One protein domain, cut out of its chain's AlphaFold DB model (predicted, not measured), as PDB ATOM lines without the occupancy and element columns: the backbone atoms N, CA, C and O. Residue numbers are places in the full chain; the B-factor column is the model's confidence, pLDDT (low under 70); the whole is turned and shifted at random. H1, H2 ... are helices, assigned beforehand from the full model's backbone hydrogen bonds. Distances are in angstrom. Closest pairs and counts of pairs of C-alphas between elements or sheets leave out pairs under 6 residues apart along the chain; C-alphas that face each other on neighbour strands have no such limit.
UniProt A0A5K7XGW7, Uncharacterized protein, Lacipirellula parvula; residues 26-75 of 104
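AT A GLANCE: This is residues 26 to 75 of the 104 residues of an uncharacterized protein of Lacipirellula parvula (UniProt A0A5K7XGW7). Two long helices, H1 and then H2, fold back on each other as a helical hairpin that is open toward the loop joining them. The outline is flat, with spans of 41 by 21 by 9 A. The printed part has 50 residues with two named helices and no named strand; the class is all helix, and the whole is loose, with a radius of gyration of the C-alphas of 12.5 A.

IN THESE COORDINATES: Find C-alpha 29 at (43.954, 44.585, 81.612); from there H1, residues 29 to 47, runs 26.3 A. Look next at C-alpha 55, where H2, residues 55 to 75, begins; it runs 30.4 A to C-alpha 75 at (49.179, 55.988, 70.936).

HOW THE PARTS SIT: H1 touches H2 with residues 31 to 38 alone; the closest C-alphas, those of Val 31 and Leu 65, are 6.5 A apart. They run opposite ways at a shallow tilt of 20 degrees. In H1 and H2 every O i to N i+4 pair is within hydrogen-bond range.

THE WHOLE: The C-alphas farthest apart, those of Glu 49 and Val 75, are 40.7 A apart. The printed part has no cut, and the link from H1 to H2 is short, with 7 residues. Look for pLDDT under 70 at residue 26 and residues 48 to 52; the mean of the printed part is 77.4.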
ATOM      1  N   GLY A  26      42.723  52.371  83.531       68.56
ATOM      2  CA  GLY A  26      41.951  51.459  84.376       68.56
ATOM      3  C   GLY A  26      41.132  50.432  83.594       68.56
ATOM      4  O   GLY A  26      40.761  49.407  84.151       68.56
ATOM      5  N   SER A  27      40.880  50.671  82.305       74.75
ATOM      6  CA  SER A  27      40.281  49.683  81.399       74.75
ATOM      7  C   SER A  27      41.304  48.754  80.729       74.75
ATOM      8  O   SER A  27      40.911  47.777  80.093       74.75
ATOM      9  N   ASP A  28      42.607  49.036  80.853       76.81
ATOM     10  CA  ASP A  28      43.667  48.186  80.309       76.81
ATOM     11  C   ASP A  28      43.965  47.041  81.293       76.81
ATOM     12  O   ASP A  28      44.360  47.247  82.444       76.81
ATOM     13  N   LEU A  29      43.777  45.806  80.823       74.69
ATOM     14  CA  LEU A  29      43.954  44.585  81.612       74.69
ATOM     15  C   LEU A  29      45.379  44.467  82.180       74.69
ATOM     16  O   LEU A  29      45.561  43.955  83.280       74.69
ATOM     17  N   PHE A  30      46.385  45.000  81.483       75.75
ATOM     18  CA  PHE A  30      47.772  45.010  81.947       75.75
ATOM     19  C   PHE A  30      47.963  45.923  83.165       75.75
ATOM     20  O   PHE A  30      48.627  45.547  84.130       75.75
ATOM     21  N   VAL A  31      47.349  47.110  83.150       76.81
ATOM     22  CA  VAL A  31      47.391  48.068  84.268       76.81
ATOM     23  C   VAL A  31      46.677  47.487  85.488       76.81
ATOM     24  O   VAL A  31      47.210  47.560  86.595       76.81
ATOM     25  N   LEU A  32      45.520  46.853  85.282       77.94
ATOM     26  CA  LEU A  32      44.762  46.157  86.326       77.94
ATOM     27  C   LEU A  32      45.555  45.009  86.961       77.94
ATOM     28  O   LEU A  32      45.614  44.918  88.186       77.94
ATOM     29  N   VAL A  33      46.191  44.160  86.149       81.69
ATOM     30  CA  VAL A  33      47.008  43.042  86.648       81.69
ATOM     31  C   VAL A  33      48.177  43.561  87.478       81.69
ATOM     32  O   VAL A  33      48.391  43.082  88.589       81.69
ATOM     33  N   ILE A  34      48.903  44.576  87.001       80.88
ATOM     34  CA  ILE A  34      50.035  45.137  87.750       80.88
ATOM     35  C   ILE A  34      49.573  45.820  89.041       80.88
ATOM     36  O   ILE A  34      50.199  45.639  90.086       80.88
ATOM     37  N   ALA A  35      48.473  46.573  89.001       78.81
ATOM     38  CA  ALA A  35      47.890  47.171  90.199       78.81
ATOM     39  C   ALA A  35      47.445  46.097  91.209       78.81
ATOM     40  O   ALA A  35      47.634  46.277  92.410       78.81
ATOM     41  N   GLY A  36      46.915  44.969  90.726       81.75
ATOM     42  CA  GLY A  36      46.587  43.789  91.527       81.75
ATOM     43  C   GLY A  36      47.814  43.123  92.152       81.75
ATOM     44  O   GLY A  36      47.789  42.763  93.324       81.75
ATOM     45  N   VAL A  37      48.921  43.009  91.414       82.88
ATOM     46  CA  VAL A  37      50.193  42.500  91.954       82.88
ATOM     47  C   VAL A  37      50.747  43.449  93.020       82.88
ATOM     48  O   VAL A  37      51.177  42.999  94.079       82.88
ATOM     49  N   LEU A  38      50.704  44.765  92.794       81.94
ATOM     50  CA  LEU A  38      51.131  45.763  93.784       81.94
ATOM     51  C   LEU A  38      50.276  45.724  95.054       81.94
ATOM     52  O   LEU A  38      50.817  45.733  96.156       81.94
ATOM     53  N   SER A  39      48.951  45.658  94.923       82.25
ATOM     54  CA  SER A  39      48.059  45.582  96.082       82.25
ATOM     55  C   SER A  39      48.183  44.244  96.812       82.25
ATOM     56  O   SER A  39      48.222  44.231  98.040       82.25
ATOM     57  N   GLY A  40      48.336  43.137  96.081       82.81
ATOM     58  CA  GLY A  40      48.560  41.804  96.638       82.81
ATOM     59  C   GLY A  40      49.880  41.697  97.397       82.81
ATOM     60  O   GLY A  40      49.897  41.213  98.523       82.81
ATOM     61  N   THR A  41      50.974  42.210  96.830       81.62
ATOM     62  CA  THR A  41      52.284  42.252  97.508       81.62
ATOM     63  C   THR A  41      52.276  43.173  98.727       81.62
ATOM     64  O   THR A  41      52.829  42.802  99.758       81.62
ATOM     65  N   ALA A  42      51.593  44.320  98.668       78.06
ATOM     66  CA  ALA A  42      51.423  45.198  99.827       78.06
ATOM     67  C   ALA A  42      50.575  44.551 100.939       78.06
ATOM     68  O   ALA A  42      50.861  44.739 102.122       78.06
ATOM     69  N   LEU A  43      49.543  43.783 100.571       80.31
ATOM     70  CA  LEU A  43      48.708  43.041 101.514       80.31
ATOM     71  C   LEU A  43      49.491  41.886 102.153       80.31
ATOM     72  O   LEU A  43      49.464  41.743 103.373       80.31
ATOM     73  N   LEU A  44      50.235  41.120 101.349       80.38
ATOM     74  CA  LEU A  44      51.140  40.066 101.815       80.38
ATOM     75  C   LEU A  44      52.201  40.624 102.760       80.38
ATOM     76  O   LEU A  44      52.412  40.048 103.812       80.38
ATOM     77  N   HIS A  45      52.786  41.784 102.461       73.56
ATOM     78  CA  HIS A  45      53.757  42.423 103.349       73.56
ATOM     79  C   HIS A  45      53.161  42.820 104.712       73.56
ATOM     80  O   HIS A  45      53.871  42.846 105.712       73.56
ATOM     81  N   LYS A  46      51.853  43.111 104.776       73.12
ATOM     82  CA  LYS A  46      51.151  43.355 106.047       73.12
ATOM     83  C   LYS A  46      50.781  42.081 106.808       73.12
ATOM     84  O   LYS A  46      50.576  42.162 108.015       73.12
ATOM     85  N   LEU A  47      50.613  40.956 106.115       78.19
ATOM     86  CA  LEU A  47      50.174  39.677 106.691       78.19
ATOM     87  C   LEU A  47      51.352  38.778 107.080       78.19
ATOM     88  O   LEU A  47      51.311  38.118 108.113       78.19
ATOM     89  N   GLU A  48      52.395  38.765 106.260       68.62
ATOM     90  CA  GLU A  48      53.599  37.959 106.398       68.62
ATOM     91  C   GLU A  48      54.813  38.898 106.340       68.62
ATOM     92  O   GLU A  48      55.287  39.280 105.268       68.62
ATOM     93  N   GLU A  49      55.355  39.265 107.508       63.94
ATOM     94  CA  GLU A  49      56.569  40.099 107.646       63.94
ATOM     95  C   GLU A  49      57.823  39.494 106.976       63.94
ATOM     96  O   GLU A  49      58.884  40.118 106.934       63.94
ATOM     97  N   THR A  50      57.726  38.276 106.441       60.09
ATOM     98  CA  THR A  50      58.798  37.551 105.754       60.09
ATOM     99  C   THR A  50      58.934  37.929 104.280       60.09
ATOM    100  O   THR A  50      60.007  37.727 103.702       60.09
ATOM    101  N   VAL A  51      57.907  38.518 103.655       62.03
ATOM    102  CA  VAL A  51      57.970  38.925 102.241       62.03
ATOM    103  C   VAL A  51      58.633  40.298 102.132       62.03
ATOM    104  O   VAL A  51      57.981  41.338 102.021       62.03
ATOM    105  N   TRP A  52      59.965  40.304 102.166       64.56
ATOM    106  CA  TRP A  52      60.776  41.491 101.904       64.56
ATOM    107  C   TRP A  52      61.049  41.625 100.409       64.56
ATOM    108  O   TRP A  52      62.022  41.094  99.874       64.56
ATOM    109  N   LEU A  53      60.180  42.363  99.723       71.94
ATOM    110  CA  LEU A  53      60.489  42.854  98.386       71.94
ATOM    111  C   LEU A  53      61.411  44.069  98.507       71.94
ATOM    112  O   LEU A  53      61.097  45.011  99.239       71.94
ATOM    113  N   PRO A  54      62.543  44.088  97.792       79.94
ATOM    114  CA  PRO A  54      63.436  45.226  97.848       79.94
ATOM    115  C   PRO A  54      62.774  46.448  97.199       79.94
ATOM    116  O   PRO A  54      62.051  46.334  96.211       79.94
ATOM    117  N   TRP A  55      63.036  47.639  97.744       78.31
ATOM    118  CA  TRP A  55      62.367  48.888  97.350       78.31
ATOM    119  C   TRP A  55      62.418  49.175  95.837       78.31
ATOM    120  O   TRP A  55      61.469  49.722  95.274       78.31
ATOM    121  N   TRP A  56      63.492  48.752  95.157       81.94
ATOM    122  CA  TRP A  56      63.661  48.913  93.712       81.94
ATOM    123  C   TRP A  56      62.608  48.154  92.894       81.94
ATOM    124  O   TRP A  56      62.269  48.603  91.803       81.94
ATOM    125  N   TRP A  57      62.030  47.069  93.421       80.69
ATOM    126  CA  TRP A  57      60.931  46.354  92.769       80.69
ATOM    127  C   TRP A  57      59.723  47.272  92.557       80.69
ATOM    128  O   TRP A  57      59.218  47.390  91.442       80.69
ATOM    129  N   TYR A  58      59.317  48.005  93.595       79.94
ATOM    130  CA  TYR A  58      58.210  48.958  93.509       79.94
ATOM    131  C   TYR A  58      58.506  50.086  92.520       79.94
ATOM    132  O   TYR A  58      57.623  50.477  91.761       79.94
ATOM    133  N   VAL A  59      59.752  50.569  92.475       81.94
ATOM    134  CA  VAL A  59      60.176  51.611  91.525       81.94
ATOM    135  C   VAL A  59      60.106  51.111  90.085       81.94
ATOM    136  O   VAL A  59      59.592  51.821  89.221       81.94
ATOM    137  N   VAL A  60      60.576  49.890  89.814       82.94
ATOM    138  CA  VAL A  60      60.521  49.281  88.475       82.94
ATOM    139  C   VAL A  60      59.073  49.073  88.046       82.94
ATOM    140  O   VAL A  60      58.689  49.490  86.953       82.94
ATOM    141  N   VAL A  61      58.245  48.497  88.917       80.56
ATOM    142  CA  VAL A  61      56.833  48.240  88.621       80.56
ATOM    143  C   VAL A  61      56.070  49.550  88.405       80.56
ATOM    144  O   VAL A  61      55.348  49.675  87.415       80.56
ATOM    145  N   ALA A  62      56.276  50.559  89.258       77.19
ATOM    146  CA  ALA A  62      55.684  51.887  89.090       77.19
ATOM    147  C   ALA A  62      56.157  52.567  87.796       77.19
ATOM    148  O   ALA A  62      55.357  53.204  87.105       77.19
ATOM    149  N   SER A  63      57.428  52.398  87.424       81.62
ATOM    150  CA  SER A  63      57.976  52.937  86.174       81.62
ATOM    151  C   SER A  63      57.328  52.288  84.954       81.62
ATOM    152  O   SER A  63      56.908  53.006  84.051       81.62
ATOM    153  N   ILE A  64      57.165  50.960  84.945       82.88
ATOM    154  CA  ILE A  64      56.479  50.220  83.869       82.88
ATOM    155  C   ILE A  64      55.021  50.675  83.747       82.88
ATOM    156  O   ILE A  64      54.545  50.933  82.639       82.88
ATOM    157  N   LEU A  65      54.331  50.827  84.880       78.56
ATOM    158  CA  LEU A  65      52.970  51.361  84.949       78.56
ATOM    159  C   LEU A  65      52.900  52.754  84.318       78.56
ATOM    160  O   LEU A  65      52.103  52.988  83.414       78.56
ATOM    161  N   THR A  66      53.791  53.653  84.733       78.94
ATOM    162  CA  THR A  66      53.847  55.030  84.230       78.94
ATOM    163  C   THR A  66      54.150  55.062  82.733       78.94
ATOM    164  O   THR A  66      53.496  55.793  81.990       78.94
ATOM    165  N   LEU A  67      55.081  54.226  82.259       83.94
ATOM    166  CA  LEU A  67      55.423  54.112  80.840       83.94
ATOM    167  C   LEU A  67      54.244  53.599  80.012       83.94
ATOM    168  O   LEU A  67      53.995  54.108  78.922       83.94
ATOM    169  N   ARG A  68      53.496  52.615  80.524       79.38
ATOM    170  CA  ARG A  68      52.312  52.072  79.847       79.38
ATOM    171  C   ARG A  68      51.197  53.107  79.770       79.38
ATOM    172  O   ARG A  68      50.591  53.284  78.717       79.38
ATOM    173  N   VAL A  69      50.972  53.817  80.866       76.50
ATOM    174  CA  VAL A  69      50.006  54.913  80.977       76.50
ATOM    175  C   VAL A  69      50.360  56.044  79.998       76.50
ATOM    176  O   VAL A  69      49.501  56.503  79.243       76.50
ATOM    177  N   LEU A  70      51.639  56.423  79.914       80.44
ATOM    178  CA  LEU A  70      52.161  57.355  78.907       80.44
ATOM    179  C   LEU A  70      51.970  56.828  77.481       80.44
ATOM    180  O   LEU A  70      51.503  57.568  76.620       80.44
ATOM    181  N   TYR A  71      52.292  55.559  77.229       81.00
ATOM    182  CA  TYR A  71      52.141  54.929  75.918       81.00
ATOM    183  C   TYR A  71      50.685  54.958  75.443       81.00
ATOM    184  O   TYR A  71      50.419  55.402  74.329       81.00
ATOM    185  N   ILE A  72      49.731  54.586  76.300       76.88
ATOM    186  CA  ILE A  72      48.291  54.695  76.021       76.88
ATOM    187  C   ILE A  72      47.923  56.158  75.743       76.88
ATOM    188  O   ILE A  72      47.241  56.456  74.763       76.88
ATOM    189  N   GLY A  73      48.436  57.082  76.557       72.88
ATOM    190  CA  GLY A  73      48.233  58.515  76.382       72.88
ATOM    191  C   GLY A  73      48.807  59.092  75.084       72.88
ATOM    192  O   GLY A  73      48.335  60.137  74.641       72.88
ATOM    193  N   PHE A  74      49.802  58.450  74.465       78.81
ATOM    194  CA  PHE A  74      50.402  58.869  73.192       78.81
ATOM    195  C   PHE A  74      49.790  58.158  71.981       78.81
ATOM    196  O   PHE A  74      49.462  58.818  70.997       78.81
ATOM    197  N   VAL A  75      49.621  56.839  72.054       79.50
ATOM    198  CA  VAL A  75      49.179  55.988  70.936       79.50
ATOM    199  C   VAL A  75      47.659  55.938  70.820       79.50
ATOM    200  O   VAL A  75      47.122  55.794  69.726       79.50
TER     201      VAL A  75